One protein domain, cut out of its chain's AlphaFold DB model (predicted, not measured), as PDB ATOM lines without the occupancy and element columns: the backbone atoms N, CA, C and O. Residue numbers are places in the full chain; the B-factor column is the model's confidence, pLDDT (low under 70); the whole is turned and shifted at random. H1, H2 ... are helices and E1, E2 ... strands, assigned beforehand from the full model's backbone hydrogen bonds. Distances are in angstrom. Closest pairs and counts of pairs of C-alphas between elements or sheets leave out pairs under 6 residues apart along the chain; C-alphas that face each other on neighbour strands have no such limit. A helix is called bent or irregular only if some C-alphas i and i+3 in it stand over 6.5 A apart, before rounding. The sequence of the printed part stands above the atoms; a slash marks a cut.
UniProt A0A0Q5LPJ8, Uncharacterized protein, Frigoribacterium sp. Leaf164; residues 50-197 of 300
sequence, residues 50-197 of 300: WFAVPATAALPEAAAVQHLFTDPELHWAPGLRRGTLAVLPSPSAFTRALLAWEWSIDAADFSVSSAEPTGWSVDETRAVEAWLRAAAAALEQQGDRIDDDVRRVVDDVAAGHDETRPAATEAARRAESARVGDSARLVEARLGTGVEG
ATOM      1  N   TRP A  50     379.435 576.823 367.252       88.94
ATOM      2  CA  TRP A  50     378.463 575.848 366.775       88.94
ATOM      3  C   TRP A  50     378.563 574.575 367.605       88.94
ATOM      4  O   TRP A  50     379.653 574.027 367.779       88.94
ATOM      5  N   PHE A  51     377.412 574.093 368.060       85.69
ATOM      6  CA  PHE A  51     377.263 572.837 368.784       85.69
ATOM      7  C   PHE A  51     376.512 571.849 367.905       85.69
ATOM      8  O   PHE A  51     375.505 572.194 367.277       85.69
ATOM      9  N   ALA A  52     377.013 570.622 367.821       80.69
ATOM     10  CA  ALA A  52     376.346 569.574 367.069       80.69
ATOM     11  C   ALA A  52     375.413 568.799 368.006       80.69
ATOM     12  O   ALA A  52     375.864 568.139 368.938       80.69
ATOM     13  N   VAL A  53     374.115 568.864 367.727       75.25
ATOM     14  CA  VAL A  53     373.054 568.197 368.483       75.25
ATOM     15  C   VAL A  53     372.610 566.960 367.711       75.25
ATOM     16  O   VAL A  53     372.189 567.094 366.555       75.25
ATOM     17  N   PRO A  54     372.689 565.758 368.300       69.56
ATOM     18  CA  PRO A  54     372.117 564.567 367.685       69.56
ATOM     19  C   PRO A  54     370.631 564.777 367.363       69.56
ATOM     20  O   PRO A  54     369.909 565.373 368.159       69.56
ATOM     21  N   ALA A  55     370.124 564.240 366.247       66.94
ATOM     22  CA  ALA A  55     368.675 564.260 365.987       66.94
ATOM     23  C   ALA A  55     367.864 563.595 367.114       66.94
ATOM     24  O   ALA A  55     366.722 563.970 367.347       66.94
ATOM     25  N   THR A  56     368.463 562.633 367.821       60.09
ATOM     26  CA  THR A  56     367.880 561.968 368.994       60.09
ATOM     27  C   THR A  56     367.789 562.869 370.224       60.09
ATOM     28  O   THR A  56     367.010 562.570 371.119       60.09
ATOM     29  N   ALA A  57     368.557 563.961 370.268       61.84
ATOM     30  CA  ALA A  57     368.492 564.982 371.311       61.84
ATOM     31  C   ALA A  57     367.532 566.129 370.950       61.84
ATOM     32  O   ALA A  57     367.365 567.062 371.730       61.84
ATOM     33  N   ALA A  58     366.866 566.086 369.788       61.72
ATOM     34  CA  ALA A  58     365.700 566.933 369.581       61.72
ATOM     35  C   ALA A  58     364.615 566.484 370.566       61.72
ATOM     36  O   ALA A  58     364.177 565.339 370.498       61.72
ATOM     37  N   LEU A  59     364.205 567.377 371.467       75.75
ATOM     38  CA  LEU A  59     363.181 567.120 372.480       75.75
ATOM     39  C   LEU A  59     361.857 567.751 372.028       75.75
ATOM     40  O   LEU A  59     361.685 568.962 372.195       75.75
ATOM     41  N   PRO A  60     360.913 566.991 371.436       76.00
ATOM     42  CA  PRO A  60     359.581 567.503 371.111       76.00
ATOM     43  C   PRO A  60     358.896 568.176 372.307       76.00
ATOM     44  O   PRO A  60     358.162 569.150 372.138       76.00
ATOM     45  N   GLU A  61     359.180 567.692 373.517       83.69
ATOM     46  CA  GLU A  61     358.682 568.209 374.788       83.69
ATOM     47  C   GLU A  61     359.132 569.654 375.043       83.69
ATOM     48  O   GLU A  61     358.379 570.425 375.636       83.69
ATOM     49  N   ALA A  62     360.304 570.064 374.545       84.62
ATOM     50  CA  ALA A  62     360.792 571.432 374.713       84.62
ATOM     51  C   ALA A  62     359.839 572.449 374.064       84.62
ATOM     52  O   ALA A  62     359.523 573.480 374.659       84.62
ATOM     53  N   ALA A  63     359.291 572.136 372.884       85.00
ATOM     54  CA  ALA A  63     358.328 573.007 372.208       85.00
ATOM     55  C   ALA A  63     357.033 573.197 373.019       85.00
ATOM     56  O   ALA A  63     356.400 574.249 372.936       85.00
ATOM     57  N   ALA A  64     356.652 572.204 373.830       86.19
ATOM     58  CA  ALA A  64     355.463 572.276 374.673       86.19
ATOM     59  C   ALA A  64     355.639 573.215 375.874       86.19
ATOM     60  O   ALA A  64     354.644 573.717 376.384       86.19
ATOM     61  N   VAL A  65     356.873 573.488 376.310       87.94
ATOM     62  CA  VAL A  65     357.148 574.263 377.535       87.94
ATOM     63  C   VAL A  65     357.839 575.598 377.282       87.94
ATOM     64  O   VAL A  65     357.847 576.441 378.170       87.94
ATOM     65  N   GLN A  66     358.371 575.838 376.079       84.00
ATOM     66  CA  GLN A  66     359.062 577.088 375.727       84.00
ATOM     67  C   GLN A  66     358.246 578.345 376.065       84.00
ATOM     68  O   GLN A  66     358.800 579.320 376.548       84.00
ATOM     69  N   HIS A  67     356.927 578.315 375.865       85.69
ATOM     70  CA  HIS A  67     356.047 579.453 376.150       85.69
ATOM     71  C   HIS A  67     355.860 579.754 377.651       85.69
ATOM     72  O   HIS A  67     355.328 580.807 377.994       85.69
ATOM     73  N   LEU A  68     356.269 578.839 378.536       85.31
ATOM     74  CA  LEU A  68     356.168 578.984 379.992       85.31
ATOM     75  C   LEU A  68     357.358 579.740 380.595       85.31
ATOM     76  O   LEU A  68     357.327 580.069 381.784       85.31
ATOM     77  N   PHE A  69     358.397 580.000 379.798       81.06
ATOM     78  CA  PHE A  69     359.629 580.638 380.232       81.06
ATOM     79  C   PHE A  69     359.992 581.802 379.309       81.06
ATOM     80  O   PHE A  69     359.961 581.670 378.088       81.06
ATOM     81  N   THR A  70     360.386 582.930 379.895       78.56
ATOM     82  CA  THR A  70     360.899 584.083 379.149       78.56
ATOM     83  C   THR A  70     362.409 584.110 379.336       78.56
ATOM     84  O   THR A  70     362.879 584.602 380.353       78.56
ATOM     85  N   ASP A  71     363.148 583.552 378.377       76.44
ATOM     86  CA  ASP A  71     364.606 583.368 378.446       76.44
ATOM     87  C   ASP A  71     365.049 582.494 379.643       76.44
ATOM     88  O   ASP A  71     365.720 582.979 380.560       76.44
ATOM     89  N   PRO A  72     364.650 581.202 379.672       83.62
ATOM     90  CA  PRO A  72     365.003 580.300 380.765       83.62
ATOM     91  C   PRO A  72     366.515 580.116 380.887       83.62
ATOM     92  O   PRO A  72     367.212 580.002 379.881       83.62
ATOM     93  N   GLU A  73     366.982 579.980 382.125       86.25
ATOM     94  CA  GLU A  73     368.352 579.584 382.438       86.25
ATOM     95  C   GLU A  73     368.351 578.179 383.063       86.25
ATOM     96  O   GLU A  73     367.711 577.930 384.089       86.25
ATOM     97  N   LEU A  74     369.036 577.238 382.413       89.50
ATOM     98  CA  LEU A  74     369.215 575.868 382.892       89.50
ATOM     99  C   LEU A  74     370.522 575.705 383.654       89.50
ATOM    100  O   LEU A  74     371.580 575.995 383.114       89.50
ATOM    101  N   HIS A  75     370.476 575.130 384.851       89.06
ATOM    102  CA  HIS A  75     371.681 574.692 385.555       89.06
ATOM    103  C   HIS A  75     371.687 573.179 385.643       89.06
ATOM    104  O   HIS A  75     370.819 572.573 386.279       89.06
ATOM    105  N   TRP A  76     372.679 572.580 384.998       91.06
ATOM    106  CA  TRP A  76     372.895 571.147 385.001       91.06
ATOM    107  C   TRP A  76     374.146 570.812 385.803       91.06
ATOM    108  O   TRP A  76     375.219 571.361 385.560       91.06
ATOM    109  N   ALA A  77     373.997 569.885 386.741       89.75
ATOM    110  CA  ALA A  77     375.112 569.247 387.415       89.75
ATOM    111  C   ALA A  77     374.959 567.727 387.245       89.75
ATOM    112  O   ALA A  77     373.969 567.174 387.746       89.75
ATOM    113  N   PRO A  78     375.888 567.048 386.545       81.50
ATOM    114  CA  PRO A  78     375.886 565.593 386.471       81.50
ATOM    115  C   PRO A  78     376.205 565.005 387.846       81.50
ATOM    116  O   PRO A  78     376.900 565.623 388.659       81.50
ATOM    117  N   GLY A  79     375.731 563.792 388.124       66.25
ATOM    118  CA  GLY A  79     375.946 563.192 389.434       66.25
ATOM    119  C   GLY A  79     376.051 561.678 389.422       66.25
ATOM    120  O   GLY A  79     375.072 560.989 389.182       66.25
ATOM    121  N   LEU A  80     377.212 561.167 389.847       59.09
ATOM    122  CA  LEU A  80     377.380 559.762 390.257       59.09
ATOM    123  C   LEU A  80     376.670 559.445 391.587       59.09
ATOM    124  O   LEU A  80     376.480 558.279 391.924       59.09
ATOM    125  N   ARG A  81     376.356 560.485 392.376       67.62
ATOM    126  CA  ARG A  81     375.636 560.399 393.658       67.62
ATOM    127  C   ARG A  81     374.463 561.361 393.763       67.62
ATOM    128  O   ARG A  81     373.550 561.082 394.512       67.62
ATOM    129  N   ARG A  82     374.492 562.528 393.115       81.75
ATOM    130  CA  ARG A  82     373.344 563.441 393.080       81.75
ATOM    131  C   ARG A  82     373.437 564.331 391.852       81.75
ATOM    132  O   ARG A  82     374.304 565.198 391.815       81.75
ATOM    133  N   GLY A  83     372.594 564.083 390.860       88.25
ATOM    134  CA  GLY A  83     372.441 564.940 389.694       88.25
ATOM    135  C   GLY A  83     371.290 565.921 389.887       88.25
ATOM    136  O   GLY A  83     370.329 565.647 390.618       88.25
ATOM    137  N   THR A  84     371.406 567.087 389.260       92.75
ATOM    138  CA  THR A  84     370.362 568.114 389.293       92.75
ATOM    139  C   THR A  84     370.213 568.793 387.944       92.75
ATOM    140  O   THR A  84     371.205 569.118 387.292       92.75
ATOM    141  N   LEU A  85     368.967 569.081 387.579       92.94
ATOM    142  CA  LEU A  85     368.614 569.974 386.489       92.94
ATOM    143  C   LEU A  85     367.610 571.001 387.011       92.94
ATOM    144  O   LEU A  85     366.478 570.661 387.361       92.94
ATOM    145  N   ALA A  86     368.051 572.249 387.104       91.12
ATOM    146  CA  ALA A  86     367.258 573.361 387.608       91.12
ATOM    147  C   ALA A  86     366.908 574.326 386.476       91.12
ATOM    148  O   ALA A  86     367.748 574.613 385.627       91.12
ATOM    149  N   VAL A  87     365.687 574.855 386.504       89.00
ATOM    150  CA  VAL A  87     365.202 575.889 385.588       89.00
ATOM    151  C   VAL A  87     364.948 577.158 386.373       89.00
ATOM    152  O   VAL A  87     364.130 577.182 387.302       89.00
ATOM    153  N   LEU A  88     365.613 578.227 385.966       86.38
ATOM    154  CA  LEU A  88     365.295 579.581 386.373       86.38
ATOM    155  C   LEU A  88     364.470 580.231 385.254       86.38
ATOM    156  O   LEU A  88     364.784 580.058 384.078       86.38
ATOM    157  N   PRO A  89     363.391 580.956 385.589       75.31
ATOM    158  CA  PRO A  89     362.515 581.564 384.592       75.31
ATOM    159  C   PRO A  89     363.134 582.783 383.910       75.31
ATOM    160  O   PRO A  89     362.624 583.186 382.875       75.31
ATOM    161  N   SER A  90     364.166 583.371 384.516       70.12
ATOM    162  CA  SER A  90     365.005 584.435 383.972       70.12
ATOM    163  C   SER A  90     366.345 584.442 384.721       70.12
ATOM    164  O   SER A  90     366.396 583.958 385.862       70.12
ATOM    165  N   PRO A  91     367.398 585.071 384.171       64.75
ATOM    166  CA  PRO A  91     368.632 585.303 384.912       64.75
ATOM    167  C   PRO A  91     368.340 586.025 386.234       64.75
ATOM    168  O   PRO A  91     367.558 586.979 386.268       64.75
ATOM    169  N   SER A  92     368.957 585.586 387.333       63.09
ATOM    170  CA  SER A  92     368.752 586.100 388.710       63.09
ATOM    171  C   SER A  92     367.417 585.757 389.396       63.09
ATOM    172  O   SER A  92     367.178 586.223 390.514       63.09
ATOM    173  N   ALA A  93     366.538 584.964 388.779       68.50
ATOM    174  CA  ALA A  93     365.310 584.516 389.434       68.50
ATOM    175  C   ALA A  93     365.542 583.292 390.337       68.50
ATOM    176  O   ALA A  93     366.509 582.551 390.189       68.50
ATOM    177  N   PHE A  94     364.626 583.053 391.277       75.50
ATOM    178  CA  PHE A  94     364.625 581.806 392.044       75.50
ATOM    179  C   PHE A  94     364.318 580.610 391.137       75.50
ATOM    180  O   PHE A  94     363.562 580.727 390.168       75.50
ATOM    181  N   THR A  95     364.864 579.444 391.487       76.12
ATOM    182  CA  THR A  95     364.575 578.179 390.804       76.12
ATOM    183  C   THR A  95     363.071 577.926 390.760       76.12
ATOM    184  O   THR A  95     362.426 577.789 391.801       76.12
ATOM    185  N   ARG A  96     362.516 577.857 389.547       82.38
ATOM    186  CA  ARG A  96     361.083 577.647 389.302       82.38
ATOM    187  C   ARG A  96     360.750 576.173 389.142       82.38
ATOM    188  O   ARG A  96     359.700 575.744 389.602       82.38
ATOM    189  N   ALA A  97     361.652 575.387 388.562       88.69
ATOM    190  CA  ALA A  97     361.532 573.935 388.503       88.69
ATOM    191  C   ALA A  97     362.879 573.279 388.804       88.69
ATOM    192  O   ALA A  97     363.922 573.786 388.397       88.69
ATOM    193  N   LEU A  98     362.859 572.159 389.516       92.50
ATOM    194  CA  LEU A  98     364.043 571.377 389.842       92.50
ATOM    195  C   LEU A  98     363.717 569.897 389.698       92.50
ATOM    196  O   LEU A  98     362.771 569.402 390.313       92.50
ATOM    197  N   LEU A  99     364.551 569.209 388.930       93.31
ATOM    198  CA  LEU A  99     364.638 567.762 388.890       93.31
ATOM    199  C   LEU A  99     365.931 567.341 389.595       93.31
ATOM    200  O   LEU A  99     367.010 567.802 389.223       93.31
ATOM    201  N   ALA A 100     365.838 566.485 390.609       93.56
ATOM    202  CA  ALA A 100     366.990 565.981 391.350       93.56
ATOM    203  C   ALA A 100     366.960 564.452 391.410       93.56
ATOM    204  O   ALA A 100     365.935 563.862 391.737       93.56
ATOM    205  N   TRP A 101     368.083 563.800 391.116       91.81
ATOM    206  CA  TRP A 101     368.194 562.340 391.144       91.81
ATOM    207  C   TRP A 101     369.451 561.892 391.875       91.81
ATOM    208  O   TRP A 101     370.473 562.566 391.830       91.81
ATOM    209  N   GLU A 102     369.385 560.743 392.547       86.62
ATOM    210  CA  GLU A 102     370.554 560.109 393.175       86.62
ATOM    211  C   GLU A 102     371.117 558.998 392.276       86.62
ATOM    212  O   GLU A 102     372.303 558.985 391.963       86.62
ATOM    213  N   TRP A 103     370.236 558.106 391.803       79.94
ATOM    214  CA  TRP A 103     370.614 556.886 391.073       79.94
ATOM    215  C   TRP A 103     370.000 556.774 389.675       79.94
ATOM    216  O   TRP A 103     370.540 556.073 388.825       79.94
ATOM    217  N   SER A 104     368.846 557.406 389.439       86.94
ATOM    218  CA  SER A 104     368.124 557.314 388.167       86.94
ATOM    219  C   SER A 104     367.245 558.535 387.935       86.94
ATOM    220  O   SER A 104     366.531 558.972 388.840       86.94
ATOM    221  N   ILE A 105     367.249 559.028 386.696       88.56
ATOM    222  CA  ILE A 105     366.362 560.098 386.233       88.56
ATOM    223  C   ILE A 105     364.895 559.660 386.283       88.56
ATOM    224  O   ILE A 105     364.037 560.487 386.562       88.56
ATOM    225  N   ASP A 106     364.582 558.376 386.096       87.31
ATOM    226  CA  ASP A 106     363.199 557.877 386.169       87.31
ATOM    227  C   ASP A 106     362.641 557.947 387.595       87.31
ATOM    228  O   ASP A 106     361.451 558.182 387.799       87.31
ATOM    229  N   ALA A 107     363.514 557.796 388.593       85.94
ATOM    230  CA  ALA A 107     363.182 557.898 390.011       85.94
ATOM    231  C   ALA A 107     363.468 559.294 390.590       85.94
ATOM    232  O   ALA A 107     363.474 559.455 391.807       85.94
ATOM    233  N   ALA A 108     363.739 560.289 389.736       90.81
ATOM    234  CA  ALA A 108     364.063 561.636 390.178       90.81
ATOM    235  C   ALA A 108     362.899 562.296 390.926       90.81
ATOM    236  O   ALA A 108     361.735 562.179 390.521       90.81
ATOM    237  N   ASP A 109     363.251 563.057 391.956       92.62
ATOM    238  CA  ASP A 109     362.355 563.968 392.643       92.62
ATOM    239  C   ASP A 109     362.166 565.219 391.787       92.62
ATOM    240  O   ASP A 109     363.128 565.901 391.416       92.62
ATOM    241  N   PHE A 110     360.912 565.528 391.482       93.31
ATOM    242  CA  PHE A 110     360.535 566.728 390.753       93.31
ATOM    243  C   PHE A 110     359.841 567.717 391.687       93.31
ATOM    244  O   PHE A 110     358.955 567.354 392.464       93.31
ATOM    245  N   SER A 111     360.237 568.983 391.602       91.00
ATOM    246  CA  SER A 111     359.640 570.065 392.376       91.00
ATOM    247  C   SER A 111     359.461 571.313 391.521       91.00
ATOM    248  O   SER A 111     360.309 571.645 390.691       91.00
ATOM    249  N   VAL A 112     358.353 572.016 391.750       88.19
ATOM    250  CA  VAL A 112     358.051 573.313 391.142       88.19
ATOM    251  C   VAL A 112     357.798 574.316 392.249       88.19
ATOM    252  O   VAL A 112     357.034 574.052 393.178       88.19
ATOM    253  N   SER A 113     358.402 575.485 392.109       81.81
ATOM    254  CA  SER A 113     358.167 576.641 392.959       81.81
ATOM    255  C   SER A 113     357.555 577.745 392.106       81.81
ATOM    256  O   SER A 113     358.146 578.167 391.118       81.81
ATOM    257  N   SER A 114     356.377 578.243 392.486       68.12
ATOM    258  CA  SER A 114     355.775 579.423 391.860       68.12
ATOM    259  C   SER A 114     355.737 580.572 392.855       68.12
ATOM    260  O   SER A 114     355.115 580.458 393.909       68.12
ATOM    261  N   ALA A 115     356.368 581.692 392.503       63.12
ATOM    262  CA  ALA A 115     356.165 582.960 393.201       63.12
ATOM    263  C   ALA A 115     354.881 583.678 392.734       63.12
ATOM    264  O   ALA A 115     354.420 584.610 393.388       63.12
ATOM    265  N   GLU A 116     354.297 583.254 391.607       65.69
ATOM    266  CA  GLU A 116     353.086 583.851 391.045       65.69
ATOM    267  C   GLU A 116     351.810 583.248 391.664       65.69
ATOM    268  O   GLU A 116     351.754 582.027 391.857       65.69
ATOM    269  N   PRO A 117     350.756 584.058 391.909       57.75
ATOM    270  CA  PRO A 117     349.518 583.608 392.554       57.75
ATOM    271  C   PRO A 117     348.752 582.525 391.788       57.75
ATOM    272  O   PRO A 117     348.030 581.742 392.397       57.75
ATOM    273  N   THR A 118     348.863 582.505 390.457       64.69
ATOM    274  CA  THR A 118     348.105 581.590 389.592       64.69
ATOM    275  C   THR A 118     348.841 580.293 389.272       64.69
ATOM    276  O   THR A 118     348.186 579.354 388.831       64.69
ATOM    277  N   GLY A 119     350.147 580.204 389.560       74.88
ATOM    278  CA  GLY A 119     350.952 578.999 389.341       74.88
ATOM    279  C   GLY A 119     350.933 578.470 387.904       74.88
ATOM    280  O   GLY A 119     350.338 579.063 387.007       74.88
ATOM    281  N   TRP A 120     351.597 577.335 387.687       85.94
ATOM    282  CA  TRP A 120     351.340 576.507 386.510       85.94
ATOM    283  C   TRP A 120     350.152 575.587 386.785       85.94
ATOM    284  O   TRP A 120     349.976 575.075 387.893       85.94
ATOM    285  N   SER A 121     349.353 575.341 385.756       90.62
ATOM    286  CA  SER A 121     348.352 574.285 385.745       90.62
ATOM    287  C   SER A 121     348.994 572.903 385.924       90.62
ATOM    288  O   SER A 121     350.207 572.708 385.785       90.62
ATOM    289  N   VAL A 122     348.162 571.904 386.223       91.12
ATOM    290  CA  VAL A 122     348.609 570.509 386.367       91.12
ATOM    291  C   VAL A 122     349.228 569.987 385.068       91.12
ATOM    292  O   VAL A 122     350.222 569.265 385.114       91.12
ATOM    293  N   ASP A 123     348.668 570.358 383.917       93.50
ATOM    294  CA  ASP A 123     349.157 569.887 382.621       93.50
ATOM    295  C   ASP A 123     350.473 570.569 382.229       93.50
ATOM    296  O   ASP A 123     351.390 569.890 381.774       93.50
ATOM    297  N   GLU A 124     350.623 571.868 382.505       91.81
ATOM    298  CA  GLU A 124     351.900 572.581 382.343       91.81
ATOM    299  C   GLU A 124     352.981 572.003 383.262       91.81
ATOM    300  O   GLU A 124     354.101 571.754 382.826       91.81
ATOM    301  N   THR A 125     352.635 571.705 384.518       92.19
ATOM    302  CA  THR A 125     353.553 571.083 385.483       92.19
ATOM    303  C   THR A 125     354.044 569.721 384.989       92.19
ATOM    304  O   THR A 125     355.243 569.453 385.016       92.19
ATOM    305  N   ARG A 126     353.138 568.876 384.474       93.25
ATOM    306  CA  ARG A 126     353.498 567.580 383.876       93.25
ATOM    307  C   ARG A 126     354.350 567.733 382.621       93.25
ATOM    308  O   ARG A 126     355.263 566.940 382.418       93.25
ATOM    309  N   ALA A 127     354.055 568.725 381.781       92.62
ATOM    310  CA  ALA A 127     354.838 568.994 380.580       92.62
ATOM    311  C   ALA A 127     356.272 569.415 380.935       92.62
ATOM    312  O   ALA A 127     357.219 568.896 380.348       92.62
ATOM    313  N   VAL A 128     356.440 570.289 381.935       92.12
ATOM    314  CA  VAL A 128     357.758 570.701 382.445       92.12
ATOM    315  C   VAL A 128     358.510 569.523 383.053       92.12
ATOM    316  O   VAL A 128     359.692 569.355 382.765       92.12
ATOM    317  N   GLU A 129     357.846 568.679 383.843       94.25
ATOM    318  CA  GLU A 129     358.470 567.474 384.394       94.25
ATOM    319  C   GLU A 129     358.959 566.527 383.292       94.25
ATOM    320  O   GLU A 129     360.107 566.082 383.317       94.25
ATOM    321  N   ALA A 130     358.101 566.234 382.310       93.19
ATOM    322  CA  ALA A 130     358.433 565.355 381.196       93.19
ATOM    323  C   ALA A 130     359.615 565.901 380.385       93.19
ATOM    324  O   ALA A 130     360.560 565.164 380.102       93.19
ATOM    325  N   TRP A 131     359.597 567.203 380.079       93.50
ATOM    326  CA  TRP A 131     360.712 567.870 379.419       93.50
ATOM    327  C   TRP A 131     362.003 567.778 380.238       93.50
ATOM    328  O   TRP A 131     363.030 567.406 379.679       93.50
ATOM    329  N   LEU A 132     361.974 568.044 381.548       93.50
ATOM    330  CA  LEU A 132     363.181 567.987 382.378       93.50
ATOM    331  C   LEU A 132     363.766 566.583 382.478       93.50
ATOM    332  O   LEU A 132     364.985 566.438 382.447       93.50
ATOM    333  N   ARG A 133     362.927 565.546 382.568       93.38
ATOM    334  CA  ARG A 133     363.404 564.155 382.558       93.38
ATOM    335  C   ARG A 133     364.056 563.811 381.220       93.38
ATOM    336  O   ARG A 133     365.146 563.243 381.203       93.38
ATOM    337  N   ALA A 134     363.438 564.209 380.108       91.94
ATOM    338  CA  ALA A 134     363.995 563.989 378.776       91.94
ATOM    339  C   ALA A 134     365.310 564.766 378.566       91.94
ATOM    340  O   ALA A 134     366.290 564.204 378.076       91.94
ATOM    341  N   ALA A 135     365.366 566.025 379.010       92.31
ATOM    342  CA  ALA A 135     366.560 566.859 378.960       92.31
ATOM    343  C   ALA A 135     367.688 566.294 379.827       92.31
ATOM    344  O   ALA A 135     368.808 566.169 379.344       92.31
ATOM    345  N   ALA A 136     367.406 565.877 381.063       92.19
ATOM    346  CA  ALA A 136     368.399 565.239 381.925       92.19
ATOM    347  C   ALA A 136     368.971 563.968 381.278       92.19
ATOM    348  O   ALA A 136     370.185 563.776 381.278       92.19
ATOM    349  N   ALA A 137     368.127 563.134 380.660       90.44
ATOM    350  CA  ALA A 137     368.576 561.916 379.986       90.44
ATOM    351  C   ALA A 137     369.444 562.218 378.757       90.44
ATOM    352  O   ALA A 137     370.434 561.524 378.521       90.44
ATOM    353  N   ALA A 138     369.092 563.251 377.986       89.62
ATOM    354  CA  ALA A 138     369.900 563.711 376.865       89.62
ATOM    355  C   ALA A 138     371.250 564.274 377.340       89.62
ATOM    356  O   ALA A 138     372.282 563.917 376.783       89.62
ATOM    357  N   LEU A 139     371.262 565.093 378.394       91.19
ATOM    358  CA  LEU A 139     372.477 565.685 378.957       91.19
ATOM    359  C   LEU A 139     373.433 564.620 379.516       91.19
ATOM    360  O   LEU A 139     374.615 564.657 379.194       91.19
ATOM    361  N   GLU A 140     372.932 563.627 380.259       89.50
ATOM    362  CA  GLU A 140     373.741 562.490 380.736       89.50
ATOM    363  C   GLU A 140     374.358 561.697 379.570       89.50
ATOM    364  O   GLU A 140     375.535 561.351 379.597       89.50
ATOM    365  N   GLN A 141     373.598 561.456 378.495       87.94
ATOM    366  CA  GLN A 141     374.113 560.753 377.311       87.94
ATOM    367  C   GLN A 141     375.141 561.566 376.513       87.94
ATOM    368  O   GLN A 141     375.916 560.983 375.756       87.94
ATOM    369  N   GLN A 142     375.115 562.895 376.621       86.88
ATOM    370  CA  GLN A 142     375.966 563.805 375.854       86.88
ATOM    371  C   GLN A 142     377.051 564.482 376.707       86.88
ATOM    372  O   GLN A 142     377.740 565.356 376.191       86.88
ATOM    373  N   GLY A 143     377.235 564.099 377.976       87.94
ATOM    374  CA  GLY A 143     378.135 564.796 378.903       87.94
ATOM    375  C   GLY A 143     379.566 564.946 378.382       87.94
ATOM    376  O   GLY A 143     380.041 566.069 378.225       87.94
ATOM    377  N   ASP A 144     380.200 563.838 377.989       88.00
ATOM    378  CA  ASP A 144     381.562 563.844 377.428       88.00
ATOM    379  C   ASP A 144     381.675 564.724 376.171       88.00
ATOM    380  O   ASP A 144     382.685 565.383 375.925       88.00
ATOM    381  N   ARG A 145     380.615 564.762 375.361       86.19
ATOM    382  CA  ARG A 145     380.556 565.577 374.144       86.19
ATOM    383  C   ARG A 145     380.446 567.062 374.470       86.19
ATOM    384  O   ARG A 145     381.080 567.865 373.794       86.19
ATOM    385  N   ILE A 146     379.638 567.422 375.468       88.88
ATOM    386  CA  ILE A 146     379.545 568.800 375.958       88.88
ATOM    387  C   ILE A 146     380.930 569.251 376.424       88.88
ATOM    388  O   ILE A 146     381.371 570.330 376.040       88.88
ATOM    389  N   ASP A 147     381.648 568.408 377.167       90.62
ATOM    390  CA  ASP A 147     383.011 568.703 377.620       90.62
ATOM    391  C   ASP A 147     383.991 568.885 376.450       90.62
ATOM    392  O   ASP A 147     384.769 569.842 376.434       90.62
ATOM    393  N   ASP A 148     383.921 568.018 375.436       90.19
ATOM    394  CA  ASP A 148     384.729 568.135 374.218       90.19
ATOM    395  C   ASP A 148     384.420 569.414 373.419       90.19
ATOM    396  O   ASP A 148     385.342 570.088 372.951       90.19
ATOM    397  N   ASP A 149     383.143 569.776 373.271       89.19
ATOM    398  CA  ASP A 149     382.723 570.999 372.581       89.19
ATOM    399  C   ASP A 149     383.165 572.259 373.334       89.19
ATOM    400  O   ASP A 149     383.659 573.203 372.714       89.19
ATOM    401  N   VAL A 150     383.046 572.265 374.664       92.19
ATOM    402  CA  VAL A 150     383.518 573.357 375.527       92.19
ATOM    403  C   VAL A 150     385.029 573.524 375.404       92.19
ATOM    404  O   VAL A 150     385.510 574.631 375.159       92.19
ATOM    405  N   ARG A 151     385.785 572.425 375.505       92.31
ATOM    406  CA  ARG A 151     387.243 572.438 375.350       92.31
ATOM    407  C   ARG A 151     387.652 572.985 373.986       92.31
ATOM    408  O   ARG A 151     388.497 573.870 373.918       92.31
ATOM    409  N   ARG A 152     386.995 572.533 372.915       92.00
ATOM    410  CA  ARG A 152     387.221 573.039 371.555       92.00
ATOM    411  C   ARG A 152     386.952 574.539 371.448       92.00
ATOM    412  O   ARG A 152     387.766 575.244 370.867       92.00
ATOM    413  N   VAL A 153     385.838 575.035 371.992       91.19
ATOM    414  CA  VAL A 153     385.530 576.478 372.002       91.19
ATOM    415  C   VAL A 153     386.651 577.262 372.682       91.19
ATOM    416  O   VAL A 153     387.128 578.243 372.119       91.19
ATOM    417  N   VAL A 154     387.092 576.825 373.864       90.88
ATOM    418  CA  VAL A 154     388.168 577.493 374.609       90.88
ATOM    419  C   VAL A 154     389.482 577.461 373.830       90.88
ATOM    420  O   VAL A 154     390.143 578.493 373.728       90.88
ATOM    421  N   ASP A 155     389.841 576.315 373.251       89.44
ATOM    422  CA  ASP A 155     391.065 576.143 372.464       89.44
ATOM    423  C   ASP A 155     391.059 577.017 371.195       89.44
ATOM    424  O   ASP A 155     392.036 577.720 370.933       89.44
ATOM    425  N   ASP A 156     389.950 577.036 370.446       90.00
ATOM    426  CA  ASP A 156     389.783 577.848 369.235       90.00
ATOM    427  C   ASP A 156     389.899 579.347 369.564       90.00
ATOM    428  O   ASP A 156     390.633 580.091 368.904       90.00
ATOM    429  N   VAL A 157     389.217 579.803 370.620       87.62
ATOM    430  CA  VAL A 157     389.251 581.211 371.035       87.62
ATOM    431  C   VAL A 157     390.634 581.603 371.548       87.62
ATOM    432  O   VAL A 157     391.132 582.671 371.175       87.62
ATOM    433  N   ALA A 158     391.280 580.742 372.340       85.19
ATOM    434  CA  ALA A 158     392.648 580.942 372.813       85.19
ATOM    435  C   ALA A 158     393.664 580.984 371.659       85.19
ATOM    436  O   ALA A 158     394.664 581.685 371.762       85.19
ATOM    437  N   ALA A 159     393.396 580.301 370.542       85.06
ATOM    438  CA  ALA A 159     394.196 580.386 369.318       85.06
ATOM    439  C   ALA A 159     393.904 581.642 368.470       85.06
ATOM    440  O   ALA A 159     394.565 581.876 367.457       85.06
ATOM    441  N   GLY A 160     392.937 582.473 368.868       85.75
ATOM    442  CA  GLY A 160     392.579 583.693 368.148       85.75
ATOM    443  C   GLY A 160     391.424 583.532 367.155       85.75
ATOM    444  O   GLY A 160     391.193 584.435 366.354       85.75
ATOM    445  N   HIS A 161     390.663 582.435 367.202       87.75
ATOM    446  CA  HIS A 161     389.487 582.249 366.350       87.75
ATOM    447  C   HIS A 161     388.211 582.794 367.005       87.75
ATOM    448  O   HIS A 161     387.883 582.457 368.137       87.75
ATOM    449  N   ASP A 162     387.462 583.611 366.263       87.50
ATOM    450  CA  ASP A 162     386.170 584.160 366.716       87.50
ATOM    451  C   ASP A 162     384.981 583.270 366.314       87.50
ATOM    452  O   ASP A 162     383.849 583.473 366.757       87.50
ATOM    453  N   GLU A 163     385.230 582.285 365.449       88.88
ATOM    454  CA  GLU A 163     384.253 581.305 364.985       88.88
ATOM    455  C   GLU A 163     384.758 579.893 365.286       88.88
ATOM    456  O   GLU A 163     385.808 579.490 364.790       88.88
ATOM    457  N   THR A 164     383.989 579.138 366.069       87.81
ATOM    458  CA  THR A 164     384.351 577.797 366.550       87.81
ATOM    459  C   THR A 164     383.358 576.780 365.996       87.81
ATOM    460  O   THR A 164     382.154 576.865 366.240       87.81
ATOM    461  N   ARG A 165     383.821 575.798 365.221       86.25
ATOM    462  CA  ARG A 165     382.941 574.786 364.610       86.25
ATOM    463  C   ARG A 165     383.499 573.380 364.808       86.25
ATOM    464  O   ARG A 165     384.717 573.212 364.750       86.25
ATOM    465  N   PRO A 166     382.641 572.353 364.946       77.50
ATOM    466  CA  PRO A 166     383.076 570.967 364.828       77.50
ATOM    467  C   PRO A 166     383.827 570.766 363.502       77.50
ATOM    468  O   PRO A 166     383.453 571.339 362.474       77.50
ATOM    469  N   ALA A 167     384.920 570.000 363.536       68.31
ATOM    470  CA  ALA A 167     385.923 569.977 362.473       68.31
ATOM    471  C   ALA A 167     385.341 569.742 361.061       68.31
ATOM    472  O   ALA A 167     384.582 568.808 360.805       68.31
ATOM    473  N   ALA A 168     385.766 570.578 360.107       51.53
ATOM    474  CA  ALA A 168     385.244 570.610 358.738       51.53
ATOM    475  C   ALA A 168     385.786 569.500 357.814       51.53
ATOM    476  O   ALA A 168     385.257 569.283 356.712       51.53
ATOM    477  N   THR A 169     386.853 568.798 358.212       51.81
ATOM    478  CA  THR A 169     387.475 567.782 357.352       51.81
ATOM    479  C   THR A 169     386.549 566.588 357.181       51.81
ATOM    480  O   THR A 169     385.800 566.216 358.073       51.81
ATOM    481  N   GLU A 170     386.574 565.967 356.008       52.78
ATOM    482  CA  GLU A 170     385.672 564.858 355.689       52.78
ATOM    483  C   GLU A 170     385.942 563.605 356.537       52.78
ATOM    484  O   GLU A 170     385.033 562.830 356.814       52.78
ATOM    485  N   ALA A 171     387.182 563.426 357.002       52.78
ATOM    486  CA  ALA A 171     387.544 562.378 357.950       52.78
ATOM    487  C   ALA A 171     386.986 562.654 359.354       52.78
ATOM    488  O   ALA A 171     386.435 561.742 359.965       52.78
ATOM    489  N   ALA A 172     387.066 563.901 359.833       58.16
ATOM    490  CA  ALA A 172     386.468 564.288 361.106       58.16
ATOM    491  C   ALA A 172     384.938 564.277 361.031       58.16
ATOM    492  O   ALA A 172     384.304 563.744 361.927       58.16
ATOM    493  N   ARG A 173     384.346 564.732 359.918       61.47
ATOM    494  CA  ARG A 173     382.911 564.594 359.642       61.47
ATOM    495  C   ARG A 173     382.474 563.137 359.617       61.47
ATOM    496  O   ARG A 173     381.456 562.831 360.205       61.47
ATOM    497  N   ARG A 174     383.234 562.223 359.006       59.38
ATOM    498  CA  ARG A 174     382.919 560.784 359.046       59.38
ATOM    499  C   ARG A 174     383.048 560.188 360.447       59.38
ATOM    500  O   ARG A 174     382.207 559.381 360.821       59.38
ATOM    501  N   ALA A 175     384.071 560.569 361.211       61.75
ATOM    502  CA  ALA A 175     384.222 560.134 362.600       61.75
ATOM    503  C   ALA A 175     383.089 560.674 363.489       61.75
ATOM    504  O   ALA A 175     382.565 559.948 364.327       61.75
ATOM    505  N   GLU A 176     382.674 561.914 363.255       63.12
ATOM    506  CA  GLU A 176     381.580 562.583 363.949       63.12
ATOM    507  C   GLU A 176     380.216 562.002 363.556       63.12
ATOM    508  O   GLU A 176     379.449 561.615 364.425       63.12
ATOM    509  N   SER A 177     379.932 561.816 362.266       60.78
ATOM    510  CA  SER A 177     378.733 561.119 361.777       60.78
ATOM    511  C   SER A 177     378.654 559.683 362.298       60.78
ATOM    512  O   SER A 177     377.576 559.219 362.650       60.78
ATOM    513  N   ALA A 178     379.785 558.980 362.419       62.38
ATOM    514  CA  ALA A 178     379.821 557.658 363.041       62.38
ATOM    515  C   ALA A 178     379.539 557.701 364.557       62.38
ATOM    516  O   ALA A 178     378.982 556.744 365.089       62.38
ATOM    517  N   ARG A 179     379.902 558.791 365.251       60.69
ATOM    518  CA  ARG A 179     379.621 559.000 366.684       60.69
ATOM    519  C   ARG A 179     378.189 559.472 366.957       60.69
ATOM    520  O   ARG A 179     377.615 559.084 367.966       60.69
ATOM    521  N   VAL A 180     377.623 560.303 366.085       57.31
ATOM    522  CA  VAL A 180     376.355 561.028 366.312       57.31
ATOM    523  C   VAL A 180     375.183 560.443 365.524       57.31
ATOM    524  O   VAL A 180     374.022 560.752 365.790       57.31
ATOM    525  N   GLY A 181     375.475 559.582 364.551       56.75
ATOM    526  CA  GLY A 181     374.544 559.223 363.490       56.75
ATOM    527  C   GLY A 181     374.515 560.290 362.391       56.75
ATOM    528  O   GLY A 181     374.848 561.456 362.604       56.75
ATOM    529  N   ASP A 182     374.089 559.896 361.191       56.00
ATOM    530  CA  ASP A 182     374.114 560.721 359.968       56.00
ATOM    531  C   ASP A 182     373.231 561.993 360.004       56.00
ATOM    532  O   ASP A 182     373.174 562.737 359.027       56.00
ATOM    533  N   SER A 183     372.547 562.284 361.115       62.38
ATOM    534  CA  SER A 183     371.525 563.334 361.218       62.38
ATOM    535  C   SER A 183     371.774 564.366 362.328       62.38
ATOM    536  O   SER A 183     370.826 564.868 362.925       62.38
ATOM    537  N   ALA A 184     373.028 564.699 362.641       68.38
ATOM    538  CA  ALA A 184     373.333 565.780 363.585       68.38
ATOM    539  C   ALA A 184     372.909 567.158 363.037       68.38
ATOM    540  O   ALA A 184     373.205 567.499 361.889       68.38
ATOM    541  N   ARG A 185     372.267 567.988 363.867       75.88
ATOM    542  CA  ARG A 185     371.985 569.398 363.562       75.88
ATOM    543  C   ARG A 185     373.046 570.285 364.202       75.88
ATOM    544  O   ARG A 185     373.305 570.171 365.391       75.88
ATOM    545  N   LEU A 186     373.594 571.228 363.439       81.12
ATOM    546  CA  LEU A 186     374.405 572.307 364.002       81.12
ATOM    547  C   LEU A 186     373.504 573.441 364.493       81.12
ATOM    548  O   LEU A 186     372.633 573.915 363.757       81.12
ATOM    549  N   VAL A 187     373.732 573.880 365.725       82.56
ATOM    550  CA  VAL A 187     373.067 575.035 366.329       82.56
ATOM    551  C   VAL A 187     374.131 576.069 366.674       82.56
ATOM    552  O   VAL A 187     375.127 575.749 367.316       82.56
ATOM    553  N   GLU A 188     373.938 577.291 366.187       87.81
ATOM    554  CA  GLU A 188     374.802 578.430 366.502       87.81
ATOM    555  C   GLU A 188     374.409 579.022 367.859       87.81
ATOM    556  O   GLU A 188     373.223 579.227 368.124       87.81
ATOM    557  N   ALA A 189     375.406 579.355 368.673       87.00
ATOM    558  CA  ALA A 189     375.274 580.180 369.861       87.00
ATOM    559  C   ALA A 189     376.265 581.350 369.797       87.00
ATOM    560  O   ALA A 189     377.386 581.223 369.294       87.00
ATOM    561  N   ARG A 190     375.842 582.495 370.330       87.31
ATOM    562  CA  ARG A 190     376.710 583.654 370.551       87.31
ATOM    563  C   ARG A 190     377.068 583.677 372.021       87.31
ATOM    564  O   ARG A 190     376.155 583.713 372.836       87.31
ATOM    565  N   LEU A 191     378.359 583.643 372.317       85.81
ATOM    566  CA  LEU A 191     378.858 583.674 373.686       85.81
ATOM    567  C   LEU A 191     379.102 585.132 374.091       85.81
ATOM    568  O   LEU A 191     379.507 585.956 373.265       85.81
ATOM    569  N   GLY A 192     378.819 585.459 375.345       75.88
ATOM    570  CA  GLY A 192     378.976 586.805 375.904       75.88
ATOM    571  C   GLY A 192     380.323 587.004 376.563       75.88
ATOM    572  O   GLY A 192     380.754 588.145 376.731       75.88
ATOM    573  N   THR A 193     381.011 585.913 376.895       76.94
ATOM    574  CA  THR A 193     382.378 585.983 377.399       76.94
ATOM    575  C   THR A 193     383.350 586.165 376.239       76.94
ATOM    576  O   THR A 193     383.535 585.276 375.408       76.94
ATOM    577  N   GLY A 194     383.987 587.335 376.183       72.12
ATOM    578  CA  GLY A 194     385.094 587.608 375.273       72.12
ATOM    579  C   GLY A 194     386.432 587.253 375.917       72.12
ATOM    580  O   GLY A 194     386.644 587.519 377.098       72.12
ATOM    581  N   VAL A 195     387.356 586.702 375.130       74.75
ATOM    582  CA  VAL A 195     388.739 586.444 375.555       74.75
ATOM    583  C   VAL A 195     389.693 587.083 374.552       74.75
ATOM    584  O   VAL A 195     389.481 587.024 373.333       74.75
ATOM    585  N   GLU A 196     390.753 587.704 375.056       76.56
ATOM    586  CA  GLU A 196     391.813 588.246 374.212       76.56
ATOM    587  C   GLU A 196     392.526 587.120 373.439       76.56
ATOM    588  O   GLU A 196     392.753 586.035 373.968       76.56
ATOM    589  N   GLY A 197     392.831 587.350 372.160       73.94
ATOM    590  CA  GLY A 197     393.634 586.414 371.368       73.94
ATOM    591  C   GLY A 197     395.134 586.536 371.670       73.94
ATOM    592  O   GLY A 197     395.556 587.479 372.343       73.94
TER     593      GLY A 197
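What this domain is: This is residues 50 to 197 of the 300 residues of an uncharacterized protein of Frigoribacterium sp. Leaf164 (UniProt A0A0Q5LPJ8). Two lobes are joined by one long, bent helix: in the first lobe its arm H2a covers one face of a four-stranded sheet, with H1 on the arm's other side; in the second, more loosely built, its arm H2b runs beside the two-stranded ribbon E1 and E6, and H3 lies at the far end. The 148 printed residues, with three named helices and six named strands in the order E1 H1 E2 E3 E4 E5 H2 H3 E6, are of mixed class. The larger sheet, in the order E2 E3 E4 E5, is antiparallel, as is the ribbon. The whole is elongated, spanning 52 by 34 by 30 A, and only just compact, close to loose, with a radius of gyration of the C-alphas of 17.4 A.

Where its parts are: E1, residues 50 to 53, begins at C-alpha 50 (378.463, 575.848, 366.775). H1, residues 60 to 68, is irregular: C-alphas 64 and 67 are 7.4 A apart. E2, residues 73 to 77, E3, residues 83 to 88, 16.6 A long, E4, residues 97 to 101, and E5, residues 109 to 112, follow. H2, residues 122 to 158, was assigned as one helix by its hydrogen bonds but is bent, with C-alphas 141 and 144 8.1 A apart. Its arms are H2a, residues 122 to 141, 28.8 A, from C-alpha 122 (348.609, 570.509, 386.367), and H2b, residues 144 to 158, 20.9 A. H3 is residues 170 to 180, 14.6 A. E6, residues 185 to 191, 18.8 A, ends at C-alpha 191 (378.858, 583.674, 373.686).

How they stand to each other: E2 to E5 form a meander, each strand the antiparallel neighbour and hairpin partner of the one before. N 75 and O 86 are 2.9 A apart between E2 and E3, N 85 and O 99 2.9 A between E3 and E4, and N 98 and O 111 2.9 A between E4 and E5, within hydrogen-bond range. H2a is on this sheet at a height of 9.1 A, making two layers, helix over sheet; it runs slantwise to the strands, at 47 degrees to E4 on the local plane. The closest C-alphas of H2a and E4 are those of Leu 132 and Leu 99, 6.7 A. H1 touches H2a, Glu 61 to Trp 131 being the closest C-alphas at 5.1 A, at a steep tilt of 53 degrees, opposite ways. H2b stands only just about perpendicular to H2a, at 72 degrees. The closest C-alphas of H2b and E1 are those of Asp 149 and Phe 51, 6.9 A. E1 and E6 are antiparallel, with N 51 and O 187 2.9 A apart. H3 is apart from H2b, and only just apart from E1, at 8.2 A. In H2a, H2b and H3 every O i to N i+4 pair is within hydrogen-bond range; in H1 2 of 5 are, beside 4 of 6 O i to N i+3 pairs.

The domain as a whole: The C-alphas farthest apart, those of Pro 117 and Ala 171, are 55.6 A apart. The printed part has no cut, and the link from H2 to H3, 11 residues, is long. Mean pLDDT of the printed part is 80.8; 34 residues are under 70, among them residues 167 to 184.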